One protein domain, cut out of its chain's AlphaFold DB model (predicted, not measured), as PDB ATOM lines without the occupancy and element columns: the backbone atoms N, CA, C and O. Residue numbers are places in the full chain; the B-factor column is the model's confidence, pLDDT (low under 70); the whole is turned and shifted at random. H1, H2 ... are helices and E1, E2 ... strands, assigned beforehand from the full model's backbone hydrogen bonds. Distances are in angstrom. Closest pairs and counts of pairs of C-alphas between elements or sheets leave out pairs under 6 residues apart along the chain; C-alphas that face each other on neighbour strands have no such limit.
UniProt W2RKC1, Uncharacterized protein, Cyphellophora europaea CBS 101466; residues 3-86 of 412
ATOM      1  N   PHE A   3     -43.548 -25.568  11.318       94.00
ATOM      2  CA  PHE A   3     -44.972 -25.478  11.637       94.00
ATOM      3  C   PHE A   3     -45.604 -24.186  11.114       94.00
ATOM      4  O   PHE A   3     -44.932 -23.168  10.970       94.00
ATOM      5  N   THR A   4     -46.918 -24.219  10.903       90.38
ATOM      6  CA  THR A   4     -47.729 -23.092  10.405       90.38
ATOM      7  C   THR A   4     -48.382 -22.255  11.501       90.38
ATOM      8  O   THR A   4     -49.054 -21.274  11.202       90.38
ATOM      9  N   HIS A   5     -48.230 -22.651  12.767       90.62
ATOM     10  CA  HIS A   5     -48.890 -21.994  13.888       90.62
ATOM     11  C   HIS A   5     -48.023 -22.066  15.155       90.62
ATOM     12  O   HIS A   5     -47.491 -23.147  15.454       90.62
ATOM     13  N   PRO A   6     -47.923 -20.984  15.954       91.25
ATOM     14  CA  PRO A   6     -47.095 -20.951  17.163       91.25
ATOM     15  C   PRO A   6     -47.516 -22.007  18.191       91.25
ATOM     16  O   PRO A   6     -46.672 -22.621  18.842       91.25
ATOM     17  N   THR A   7     -48.817 -22.298  18.291       90.38
ATOM     18  CA  THR A   7     -49.323 -23.316  19.230       90.38
ATOM     19  C   THR A   7     -48.830 -24.727  18.921       90.38
ATOM     20  O   THR A   7     -48.709 -25.519  19.849       90.38
ATOM     21  N   SER A   8     -48.525 -25.065  17.662       91.69
ATOM     22  CA  SER A   8     -47.932 -26.371  17.331       91.69
ATOM     23  C   SER A   8     -46.515 -26.492  17.879       91.69
ATOM     24  O   SER A   8     -46.122 -27.553  18.352       91.69
ATOM     25  N   VAL A   9     -45.755 -25.398  17.828       93.56
ATOM     26  CA  VAL A   9     -44.364 -25.373  18.288       93.56
ATOM     27  C   VAL A   9     -44.307 -25.380  19.804       93.56
ATOM     28  O   VAL A   9     -43.530 -26.133  20.378       93.56
ATOM     29  N   ALA A  10     -45.178 -24.599  20.446       92.56
ATOM     30  CA  ALA A  10     -45.360 -24.655  21.889       92.56
ATOM     31  C   ALA A  10     -45.731 -26.076  22.336       92.56
ATOM     32  O   ALA A  10     -45.087 -26.618  23.224       92.56
ATOM     33  N   ALA A  11     -46.678 -26.726  21.649       92.75
ATOM     34  CA  ALA A  11     -47.080 -28.086  21.983       92.75
ATOM     35  C   ALA A  11     -45.958 -29.122  21.793       92.75
ATOM     36  O   ALA A  11     -45.858 -30.038  22.603       92.75
ATOM     37  N   LEU A  12     -45.092 -28.967  20.782       94.81
ATOM     38  CA  LEU A  12     -43.887 -29.796  20.640       94.81
ATOM     39  C   LEU A  12     -42.987 -29.653  21.868       94.81
ATOM     40  O   LEU A  12     -42.543 -30.658  22.418       94.81
ATOM     41  N   VAL A  13     -42.702 -28.414  22.279       95.19
ATOM     42  CA  VAL A  13     -41.828 -28.136  23.427       95.19
ATOM     43  C   VAL A  13     -42.454 -28.670  24.712       95.19
ATOM     44  O   VAL A  13     -41.771 -29.331  25.491       95.19
ATOM     45  N   ASP A  14     -43.748 -28.438  24.924       93.50
ATOM     46  CA  ASP A  14     -44.486 -28.920  26.093       93.50
ATOM     47  C   ASP A  14     -44.467 -30.456  26.167       93.50
ATOM     48  O   ASP A  14     -44.109 -31.017  27.200       93.50
ATOM     49  N   TRP A  15     -44.758 -31.140  25.057       93.62
ATOM     50  CA  TRP A  15     -44.736 -32.603  24.979       93.62
ATOM     51  C   TRP A  15     -43.327 -33.183  25.143       93.62
ATOM     52  O   TRP A  15     -43.141 -34.178  25.842       93.62
ATOM     53  N   ALA A  16     -42.312 -32.578  24.524       94.81
ATOM     54  CA  ALA A  16     -40.942 -33.082  24.587       94.81
ATOM     55  C   ALA A  16     -40.299 -32.864  25.962       94.81
ATOM     56  O   ALA A  16     -39.504 -33.693  26.402       94.81
ATOM     57  N   SER A  17     -40.660 -31.775  26.645       94.69
ATOM     58  CA  SER A  17     -40.152 -31.433  27.979       94.69
ATOM     59  C   SER A  17     -40.976 -31.999  29.131       94.69
ATOM     60  O   SER A  17     -40.630 -31.775  30.290       94.69
ATOM     61  N   SER A  18     -42.051 -32.733  28.833       91.94
ATOM     62  CA  SER A  18     -42.867 -33.371  29.859       91.94
ATOM     63  C   SER A  18     -42.052 -34.415  30.639       91.94
ATOM     64  O   SER A  18     -41.435 -35.288  30.017       91.94
ATOM     65  N   PRO A  19     -42.082 -34.396  31.987       89.88
ATOM     66  CA  PRO A  19     -41.457 -35.430  32.815       89.88
ATOM     67  C   PRO A  19     -41.969 -36.847  32.518       89.88
ATOM     68  O   PRO A  19     -41.226 -37.816  32.679       89.88
ATOM     69  N   GLU A  20     -43.200 -36.972  32.010       88.00
ATOM     70  CA  GLU A  20     -43.807 -38.256  31.624       88.00
ATOM     71  C   GLU A  20     -43.042 -38.958  30.491       88.00
ATOM     72  O   GLU A  20     -43.132 -40.175  30.323       88.00
ATOM     73  N   ARG A  21     -42.208 -38.217  29.749       90.44
ATOM     74  CA  ARG A  21     -41.342 -38.762  28.695       90.44
ATOM     75  C   ARG A  21     -40.137 -39.534  29.229       90.44
ATOM     76  O   ARG A  21     -39.481 -40.217  28.439       90.44
ATOM     77  N   LYS A  22     -39.844 -39.465  30.536       90.88
ATOM     78  CA  LYS A  22     -38.754 -40.209  31.201       90.88
ATOM     79  C   LYS A  22     -37.426 -40.037  30.444       90.88
ATOM     80  O   LYS A  22     -37.004 -38.910  30.197       90.88
ATOM     81  N   ASP A  23     -36.795 -41.127  30.007       90.94
ATOM     82  CA  ASP A  23     -35.515 -41.109  29.281       90.94
ATOM     83  C   ASP A  23     -35.585 -40.375  27.924       90.94
ATOM     84  O   ASP A  23     -34.570 -39.888  27.407       90.94
ATOM     85  N   ASN A  24     -36.791 -40.239  27.361       92.62
ATOM     86  CA  ASN A  24     -37.056 -39.496  26.129       92.62
ATOM     87  C   ASN A  24     -37.343 -38.006  26.362       92.62
ATOM     88  O   ASN A  24     -37.589 -37.289  25.393       92.62
ATOM     89  N   MET A  25     -37.297 -37.520  27.605       95.06
ATOM     90  CA  MET A  25     -37.469 -36.097  27.894       95.06
ATOM     91  C   MET A  25     -36.340 -35.275  27.256       95.06
ATOM     92  O   MET A  25     -35.157 -35.636  27.313       95.06
ATOM     93  N   VAL A  26     -36.717 -34.147  26.656       96.25
ATOM     94  CA  VAL A  26     -35.813 -33.133  26.110       96.25
ATOM     95  C   VAL A  26     -36.050 -31.832  26.880       96.25
ATOM     96  O   VAL A  26     -37.164 -31.306  26.832       96.25
ATOM     97  N   PRO A  27     -35.047 -31.299  27.600       95.69
ATOM     98  CA  PRO A  27     -35.215 -30.078  28.385       95.69
ATOM     99  C   PRO A  27     -35.652 -28.887  27.525       95.69
ATOM    100  O   PRO A  27     -35.256 -28.776  26.363       95.69
ATOM    101  N   ARG A  28     -36.451 -27.971  28.086       95.94
ATOM    102  CA  ARG A  28     -36.982 -26.811  27.339       95.94
ATOM    103  C   ARG A  28     -35.871 -25.931  26.774       95.94
ATOM    104  O   ARG A  28     -35.985 -25.449  25.655       95.94
ATOM    105  N   GLU A  29     -34.794 -25.760  27.528       95.88
ATOM    106  CA  GLU A  29     -33.604 -24.994  27.164       95.88
ATOM    107  C   GLU A  29     -32.833 -25.579  25.973       95.88
ATOM    108  O   GLU A  29     -32.034 -24.875  25.358       95.88
ATOM    109  N   ALA A  30     -33.083 -26.843  25.611       95.88
ATOM    110  CA  ALA A  30     -32.518 -27.441  24.407       95.88
ATOM    111  C   ALA A  30     -33.222 -26.950  23.130       95.88
ATOM    112  O   ALA A  30     -32.691 -27.126  22.033       95.88
ATOM    113  N   PHE A  31     -34.404 -26.337  23.244       96.44
ATOM    114  CA  PHE A  31     -35.136 -25.808  22.102       96.44
ATOM    115  C   PHE A  31     -34.782 -24.346  21.851       96.44
ATOM    116  O   PHE A  31     -34.887 -23.496  22.730       96.44
ATOM    117  N   THR A  32     -34.442 -24.030  20.604       96.75
ATOM    118  CA  THR A  32     -34.436 -22.647  20.110       96.75
ATOM    119  C   THR A  32     -35.608 -22.475  19.156       96.75
ATOM    120  O   THR A  32     -35.677 -23.154  18.131       96.75
ATOM    121  N   ILE A  33     -36.542 -21.587  19.499       96.62
ATOM    122  CA  ILE A  33     -37.717 -21.296  18.673       96.62
ATOM    123  C   ILE A  33     -37.486 -20.003  17.903       96.62
ATOM    124  O   ILE A  33     -37.135 -18.985  18.492       96.62
ATOM    125  N   ARG A  34     -37.693 -20.052  16.587       97.06
ATOM    126  CA  ARG A  34     -37.610 -18.887  15.695       97.06
ATOM    127  C   ARG A  34     -38.836 -18.848  14.797       97.06
ATOM    128  O   ARG A  34     -39.423 -19.895  14.512       97.06
ATOM    129  N   ALA A  35     -39.214 -17.660  14.351       97.25
ATOM    130  CA  ALA A  35     -40.303 -17.468  13.406       97.25
ATOM    131  C   ALA A  35     -39.790 -16.729  12.173       97.25
ATOM    132  O   ALA A  35     -38.925 -15.859  12.274       97.25
ATOM    133  N   PHE A  36     -40.320 -17.084  11.008       96.50
ATOM    134  CA  PHE A  36     -39.891 -16.519   9.737       96.50
ATOM    135  C   PHE A  36     -41.076 -16.131   8.860       96.50
ATOM    136  O   PHE A  36     -42.075 -16.847   8.772       96.50
ATOM    137  N   SER A  37     -40.916 -15.006   8.176       95.62
ATOM    138  CA  SER A  37     -41.739 -14.546   7.067       95.62
ATOM    139  C   SER A  37     -41.094 -14.980   5.751       95.62
ATOM    140  O   SER A  37     -39.919 -14.704   5.525       95.62
ATOM    141  N   LEU A  38     -41.857 -15.653   4.887       94.06
ATOM    142  CA  LEU A  38     -41.467 -16.000   3.514       94.06
ATOM    143  C   LEU A  38     -42.550 -15.493   2.564       94.06
ATOM    144  O   LEU A  38     -43.377 -16.265   2.085       94.06
ATOM    145  N   GLY A  39     -42.622 -14.172   2.382       88.62
ATOM    146  CA  GLY A  39     -43.676 -13.527   1.596       88.62
ATOM    147  C   GLY A  39     -45.077 -13.816   2.167       88.62
ATOM    148  O   GLY A  39     -45.383 -13.326   3.263       88.62
ATOM    149  N   PRO A  40     -45.928 -14.600   1.466       89.38
ATOM    150  CA  PRO A  40     -47.289 -14.919   1.908       89.38
ATOM    151  C   PRO A  40     -47.359 -15.952   3.043       89.38
ATOM    152  O   PRO A  40     -48.457 -16.302   3.472       89.38
ATOM    153  N   GLN A  41     -46.224 -16.463   3.534       91.31
ATOM    154  CA  GLN A  41     -46.202 -17.499   4.567       91.31
ATOM    155  C   GLN A  41     -45.515 -17.043   5.853       91.31
ATOM    156  O   GLN A  41     -44.617 -16.195   5.862       91.31
ATOM    157  N   ARG A  42     -45.953 -17.641   6.962       94.00
ATOM    158  CA  ARG A  42     -45.328 -17.535   8.281       94.00
ATOM    159  C   ARG A  42     -45.035 -18.937   8.783       94.00
ATOM    160  O   ARG A  42     -45.938 -19.771   8.813       94.00
ATOM    161  N   LEU A  43     -43.781 -19.189   9.143       95.31
ATOM    162  CA  LEU A  43     -43.325 -20.483   9.636       95.31
ATOM    163  C   LEU A  43     -42.687 -20.328  11.009       95.31
ATOM    164  O   LEU A  43     -41.832 -19.471  11.214       95.31
ATOM    165  N   TRP A  44     -43.050 -21.218  11.923       96.25
ATOM    166  CA  TRP A  44     -42.398 -21.359  13.216       96.25
ATOM    167  C   TRP A  44     -41.515 -22.595  13.203       96.25
ATOM    168  O   TRP A  44     -41.913 -23.668  12.739       96.25
ATOM    169  N   VAL A  45     -40.302 -22.437  13.718       95.69
ATOM    170  CA  VAL A  45     -39.242 -23.431  13.614       95.69
ATOM    171  C   VAL A  45     -38.724 -23.758  14.998       95.69
ATOM    172  O   VAL A  45     -38.245 -22.880  15.712       95.69
ATOM    173  N   ALA A  46     -38.794 -25.037  15.353       95.38
ATOM    174  CA  ALA A  46     -38.094 -25.578  16.509       95.38
ATOM    175  C   ALA A  46     -36.751 -26.158  16.069       95.38
ATOM    176  O   ALA A  46     -36.712 -27.143  15.316       95.38
ATOM    177  N   PHE A  47     -35.669 -25.554  16.551       95.56
ATOM    178  CA  PHE A  47     -34.324 -26.111  16.499       95.56
ATOM    179  C   PHE A  47     -34.063 -26.889  17.785       95.56
ATOM    180  O   PHE A  47     -34.402 -26.425  18.871       95.56
ATOM    181  N   VAL A  48     -33.469 -28.069  17.645       94.00
ATOM    182  CA  VAL A  48     -33.146 -28.985  18.740       94.00
ATOM    183  C   VAL A  48     -31.795 -29.651  18.434       94.00
ATOM    184  O   VAL A  48     -31.466 -29.803  17.251       94.00
ATOM    185  N   PRO A  49     -31.005 -30.056  19.443       93.62
ATOM    186  CA  PRO A  49     -29.828 -30.893  19.247       93.62
ATOM    187  C   PRO A  49     -30.117 -32.157  18.423       93.62
ATOM    188  O   PRO A  49     -31.172 -32.778  18.547       93.62
ATOM    189  N   ALA A  50     -29.172 -32.546  17.563       92.88
ATOM    190  CA  ALA A  50     -29.357 -33.664  16.634       92.88
ATOM    191  C   ALA A  50     -29.567 -35.017  17.341       92.88
ATOM    192  O   ALA A  50     -30.316 -35.863  16.854       92.88
ATOM    193  N   ASP A  51     -28.949 -35.209  18.506       92.12
ATOM    194  CA  ASP A  51     -29.093 -36.392  19.363       92.12
ATOM    195  C   ASP A  51     -30.484 -36.506  20.016       92.12
ATOM    196  O   ASP A  51     -30.915 -37.601  20.376       92.12
ATOM    197  N   ALA A  52     -31.235 -35.405  20.096       92.94
ATOM    198  CA  ALA A  52     -32.621 -35.397  20.554       92.94
ATOM    199  C   ALA A  52     -33.642 -35.684  19.435       92.94
ATOM    200  O   ALA A  52     -34.831 -35.817  19.721       92.94
ATOM    201  N   ASN A  53     -33.216 -35.832  18.173       90.38
ATOM    202  CA  ASN A  53     -34.132 -36.034  17.044       90.38
ATOM    203  C   ASN A  53     -35.019 -37.283  17.218       90.38
ATOM    204  O   ASN A  53     -36.236 -37.207  17.065       90.38
ATOM    205  N   MET A  54     -34.433 -38.416  17.628       91.81
ATOM    206  CA  MET A  54     -35.202 -39.641  17.903       91.81
ATOM    207  C   MET A  54     -36.179 -39.466  19.071       91.81
ATOM    208  O   MET A  54     -37.274 -40.020  19.047       91.81
ATOM    209  N   LYS A  55     -35.819 -38.645  20.065       93.06
ATOM    210  CA  LYS A  55     -36.677 -38.359  21.220       93.06
ATOM    211  C   LYS A  55     -37.899 -37.529  20.842       93.06
ATOM    212  O   LYS A  55     -38.922 -37.631  21.513       93.06
ATOM    213  N   ILE A  56     -37.828 -36.737  19.770       92.94
ATOM    214  CA  ILE A  56     -38.952 -35.900  19.335       92.94
ATOM    215  C   ILE A  56     -39.715 -36.422  18.116       92.94
ATOM    216  O   ILE A  56     -40.739 -35.851  17.740       92.94
ATOM    217  N   GLN A  57     -39.259 -37.528  17.526       90.81
ATOM    218  CA  GLN A  57     -39.847 -38.106  16.321       90.81
ATOM    219  C   GLN A  57     -41.332 -38.465  16.494       90.81
ATOM    220  O   GLN A  57     -42.110 -38.259  15.565       90.81
ATOM    221  N   GLY A  58     -41.749 -38.938  17.675       90.75
ATOM    222  CA  GLY A  58     -43.156 -39.261  17.963       90.75
ATOM    223  C   GLY A  58     -44.113 -38.091  17.696       90.75
ATOM    224  O   GLY A  58     -45.129 -38.260  17.026       90.75
ATOM    225  N   PHE A  59     -43.737 -36.869  18.085       93.00
ATOM    226  CA  PHE A  59     -44.543 -35.669  17.829       93.00
ATOM    227  C   PHE A  59     -44.607 -35.286  16.351       93.00
ATOM    228  O   PHE A  59     -45.575 -34.679  15.901       93.00
ATOM    229  N   TRP A  60     -43.583 -35.624  15.571       87.75
ATOM    230  CA  TRP A  60     -43.658 -35.454  14.123       87.75
ATOM    231  C   TRP A  60     -44.622 -36.463  13.491       87.75
ATOM    232  O   TRP A  60     -45.366 -36.116  12.577       87.75
ATOM    233  N   MET A  61     -44.601 -37.709  13.972       89.06
ATOM    234  CA  MET A  61     -45.335 -38.820  13.367       89.06
ATOM    235  C   MET A  61     -46.825 -38.828  13.722       89.06
ATOM    236  O   MET A  61     -47.645 -39.021  12.826       89.06
ATOM    237  N   HIS A  62     -47.187 -38.637  14.994       93.19
ATOM    238  CA  HIS A  62     -48.543 -38.954  15.464       93.19
ATOM    239  C   HIS A  62     -49.527 -37.777  15.389       93.19
ATOM    240  O   HIS A  62     -50.581 -37.959  14.794       93.19
ATOM    241  N   PRO A  63     -49.225 -36.561  15.885       94.44
ATOM    242  CA  PRO A  63     -50.101 -35.392  15.734       94.44
ATOM    243  C   PRO A  63     -50.453 -35.002  14.293       94.44
ATOM    244  O   PRO A  63     -51.476 -34.360  14.063       94.44
ATOM    245  N   GLY A  64     -49.584 -35.310  13.322       93.19
ATOM    246  CA  GLY A  64     -49.786 -34.938  11.919       93.19
ATOM    247  C   GLY A  64     -49.860 -33.424  11.672       93.19
ATOM    248  O   GLY A  64     -50.475 -32.993  10.694       93.19
ATOM    249  N   VAL A  65     -49.265 -32.622  12.566       92.38
ATOM    250  CA  VAL A  65     -49.143 -31.163  12.443       92.38
ATOM    251  C   VAL A  65     -47.764 -30.791  11.901       92.38
ATOM    252  O   VAL A  65     -46.742 -31.310  12.342       92.38
ATOM    253  N   GLY A  66     -47.723 -29.865  10.950       92.38
ATOM    254  CA  GLY A  66     -46.499 -29.457  10.267       92.38
ATOM    255  C   GLY A  66     -46.826 -28.772   8.949       92.38
ATOM    256  O   GLY A  66     -47.985 -28.433   8.704       92.38
ATOM    257  N   ILE A  67     -45.812 -28.579   8.109       94.31
ATOM    258  CA  ILE A  67     -46.001 -28.135   6.725       94.31
ATOM    259  C   ILE A  67     -46.014 -29.336   5.780       94.31
ATOM    260  O   ILE A  67     -45.273 -30.301   5.984       94.31
ATOM    261  N   SER A  68     -46.830 -29.275   4.732       95.69
ATOM    262  CA  SER A  68     -46.780 -30.260   3.652       95.69
ATOM    263  C   SER A  68     -45.569 -30.024   2.742       95.69
ATOM    264  O   SER A  68     -44.937 -28.966   2.767       95.69
ATOM    265  N   THR A  69     -45.255 -30.999   1.889       95.38
ATOM    266  CA  THR A  69     -44.212 -30.840   0.864       95.38
ATOM    267  C   THR A  69     -44.568 -29.765  -0.162       95.38
ATOM    268  O   THR A  69     -43.682 -29.013  -0.563       95.38
ATOM    269  N   ARG A  70     -45.849 -29.624  -0.538       96.25
ATOM    270  CA  ARG A  70     -46.316 -28.532  -1.417       96.25
ATOM    271  C   ARG A  70     -46.133 -27.172  -0.762       96.25
ATOM    272  O   ARG A  70     -45.585 -26.268  -1.386       96.25
ATOM    273  N   GLN A  71     -46.504 -27.055   0.511       95.38
ATOM    274  CA  GLN A  71     -46.297 -25.824   1.260       95.38
ATOM    275  C   GLN A  71     -44.808 -25.482   1.385       95.38
ATOM    276  O   GLN A  71     -44.423 -24.330   1.193       95.38
ATOM    277  N   ALA A  72     -43.964 -26.477   1.672       95.62
ATOM    278  CA  ALA A  72     -42.518 -26.296   1.735       95.62
ATOM    279  C   ALA A  72     -41.939 -25.830   0.389       95.62
ATOM    280  O   ALA A  72     -41.072 -24.962   0.370       95.62
ATOM    281  N   GLN A  73     -42.435 -26.370  -0.729       96.00
ATOM    282  CA  GLN A  73     -42.024 -25.964  -2.073       96.00
ATOM    283  C   GLN A  73     -42.408 -24.510  -2.380       96.00
ATOM    284  O   GLN A  73     -41.590 -23.777  -2.933       96.00
ATOM    285  N   GLU A  74     -43.612 -24.075  -2.001       94.50
ATOM    286  CA  GLU A  74     -44.014 -22.671  -2.140       94.50
ATOM    287  C   GLU A  74     -43.205 -21.760  -1.207       94.50
ATOM    288  O   GLU A  74     -42.721 -20.719  -1.628       94.50
ATOM    289  N   ALA A  75     -42.966 -22.157   0.044       94.69
ATOM    290  CA  ALA A  75     -42.118 -21.371   0.939       94.69
ATOM    291  C   ALA A  75     -40.700 -21.214   0.356       94.69
ATOM    292  O   ALA A  75     -40.121 -20.129   0.392       94.69
ATOM    293  N   PHE A  76     -40.160 -22.280  -0.240       95.44
ATOM    294  CA  PHE A  76     -38.842 -22.270  -0.866       95.44
ATOM    295  C   PHE A  76     -38.745 -21.317  -2.069       95.44
ATOM    296  O   PHE A  76     -37.696 -20.707  -2.259       95.44
ATOM    297  N   SER A  77     -39.818 -21.109  -2.845       96.31
ATOM    298  CA  SER A  77     -39.802 -20.124  -3.943       96.31
ATOM    299  C   SER A  77     -39.753 -18.667  -3.459       96.31
ATOM    300  O   SER A  77     -39.480 -17.771  -4.256       96.31
ATOM    301  N   HIS A  78     -39.965 -18.429  -2.161       95.75
ATOM    302  CA  HIS A  78     -39.869 -17.124  -1.502       95.75
ATOM    303  C   HIS A  78     -38.643 -16.999  -0.582       95.75
ATOM    304  O   HIS A  78     -38.584 -16.088   0.245       95.75
ATOM    305  N   ILE A  79     -37.649 -17.887  -0.707       95.81
ATOM    306  CA  ILE A  79     -36.487 -17.909   0.194       95.81
ATOM    307  C   ILE A  79     -35.637 -16.629   0.130       95.81
ATOM    308  O   ILE A  79     -35.048 -16.239   1.135       95.81
ATOM    309  N   ASP A  80     -35.627 -15.933  -1.011       97.12
ATOM    310  CA  ASP A  80     -34.867 -14.688  -1.205       97.12
ATOM    311  C   ASP A  80     -35.405 -13.508  -0.376       97.12
ATOM    312  O   ASP A  80     -34.690 -12.531  -0.154       97.12
ATOM    313  N   VAL A  81     -36.655 -13.591   0.094       96.31
ATOM    314  CA  VAL A  81     -37.303 -12.585   0.957       96.31
ATOM    315  C   VAL A  81     -37.509 -13.094   2.388       96.31
ATOM    316  O   VAL A  81     -38.355 -12.574   3.115       96.31
ATOM    317  N   LEU A  82     -36.765 -14.133   2.784       96.62
ATOM    318  CA  LEU A  82     -36.802 -14.688   4.134       96.62
ATOM    319  C   LEU A  82     -36.403 -13.625   5.166       96.62
ATOM    320  O   LEU A  82     -35.272 -13.137   5.168       96.62
ATOM    321  N   GLU A  83     -37.306 -13.343   6.096       96.69
ATOM    322  CA  GLU A  83     -37.074 -12.424   7.210       96.69
ATOM    323  C   GLU A  83     -37.411 -13.116   8.531       96.69
ATOM    324  O   GLU A  83     -38.458 -13.752   8.666       96.69
ATOM    325  N   GLU A  84     -36.525 -13.005   9.522       97.00
ATOM    326  CA  GLU A  84     -36.843 -13.429  10.884       97.00
ATOM    327  C   GLU A  84     -37.770 -12.412  11.548       97.00
ATOM    328  O   GLU A  84     -37.516 -11.210  11.538       97.00
ATOM    329  N   ILE A  85     -38.838 -12.915  12.156       96.25
ATOM    330  CA  ILE A  85     -39.863 -12.121  12.835       96.25
ATOM    331  C   ILE A  85     -39.973 -12.551  14.301       96.25
ATOM    332  O   ILE A  85     -39.415 -13.568  14.716       96.25
ATOM    333  N   GLN A  86     -40.728 -11.794  15.098       94.81
ATOM    334  CA  GLN A  86     -40.977 -12.162  16.492       94.81
ATOM    335  C   GLN A  86     -41.821 -13.443  16.583       94.81
ATOM    336  O   GLN A  86     -42.719 -13.668  15.772       94.81
TER     337      GLN A  86
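AT A GLANCE: This is residues 3 to 86 of the 412 residues of an uncharacterized protein of Cyphellophora europaea CBS 101466 (UniProt W2RKC1). A twisted sheet of three strands has H1 over one face, running along the strands, and H4 over the other, crossing them near the E1-E2 turn; H2 and H3 lie past the sheet's other end. The printed part has 84 residues, with named elements in the order H1, H2, E1, E2, H3, H4, E3. The sheet's order is E2, E1, E3, all antiparallel; the class is mixed, helices and strands. The whole is compact, with a radius of gyration of the C-alphas of 13.7 A, and spans 41 by 24 by 22 A.

HOW THE PARTS SIT: H1, residues 6 to 16, is on the sheet of E2, residues 41 to 47, E1, residues 32 to 38, and E3, residues 82 to 85. It lies over E2 at a height of 8.6 A, along the strands at 16 degrees on the local plane; the closest C-alphas are those of Pro 6 and Trp 44, 6.1 A apart. H2, residues 19 to 24, is close to but not clearly touching H3, residues 50 to 61; their closest C-alphas, of Asn 24 and Lys 55, are 5.1 A apart. E1 and E2 form a hairpin, with N 36 and O 43 at 2.8 A, within hydrogen-bond range; so are N 37 and O 83 of E1 and E3, 2.8 A. H3 touches H1 with residues 55 to 59 alone, the closest C-alphas being Ile 56 and Ala 16, 6.3 A. H4, residues 69 to 77, is on the opposite face from H1, 80 degrees to E2 on the local plane, across the strands. E2, H3, H4 and E3 form a split strand-helix-strand unit, two strands of one sheet that are not neighbours, with helices between them along the chain and E1 between them in the sheet; its crossover is right-handed. Every O i to N i+4 pair is within range in H1 and H4, but 0 of 2 in H2 and 3 of 8 in H3, where 2 of 3 and 6 of 9 O i to N i+3 pairs are.

IN THESE COORDINATES: H1 begins at C-alpha 6 (-47.095, -20.951, 17.163) and is 15.5 A long. E1 measures 19.2 A, E2 18.9 A and H3 17.1 A. E3 ends at C-alpha 85 (-39.863, -12.121, 12.835).

THE WHOLE: The C-alphas of Lys 22 and Asp 80, the two farthest apart, are 41.4 A apart. The printed part has no cut, no link is long, and no printed residue is under 70 in pLDDT.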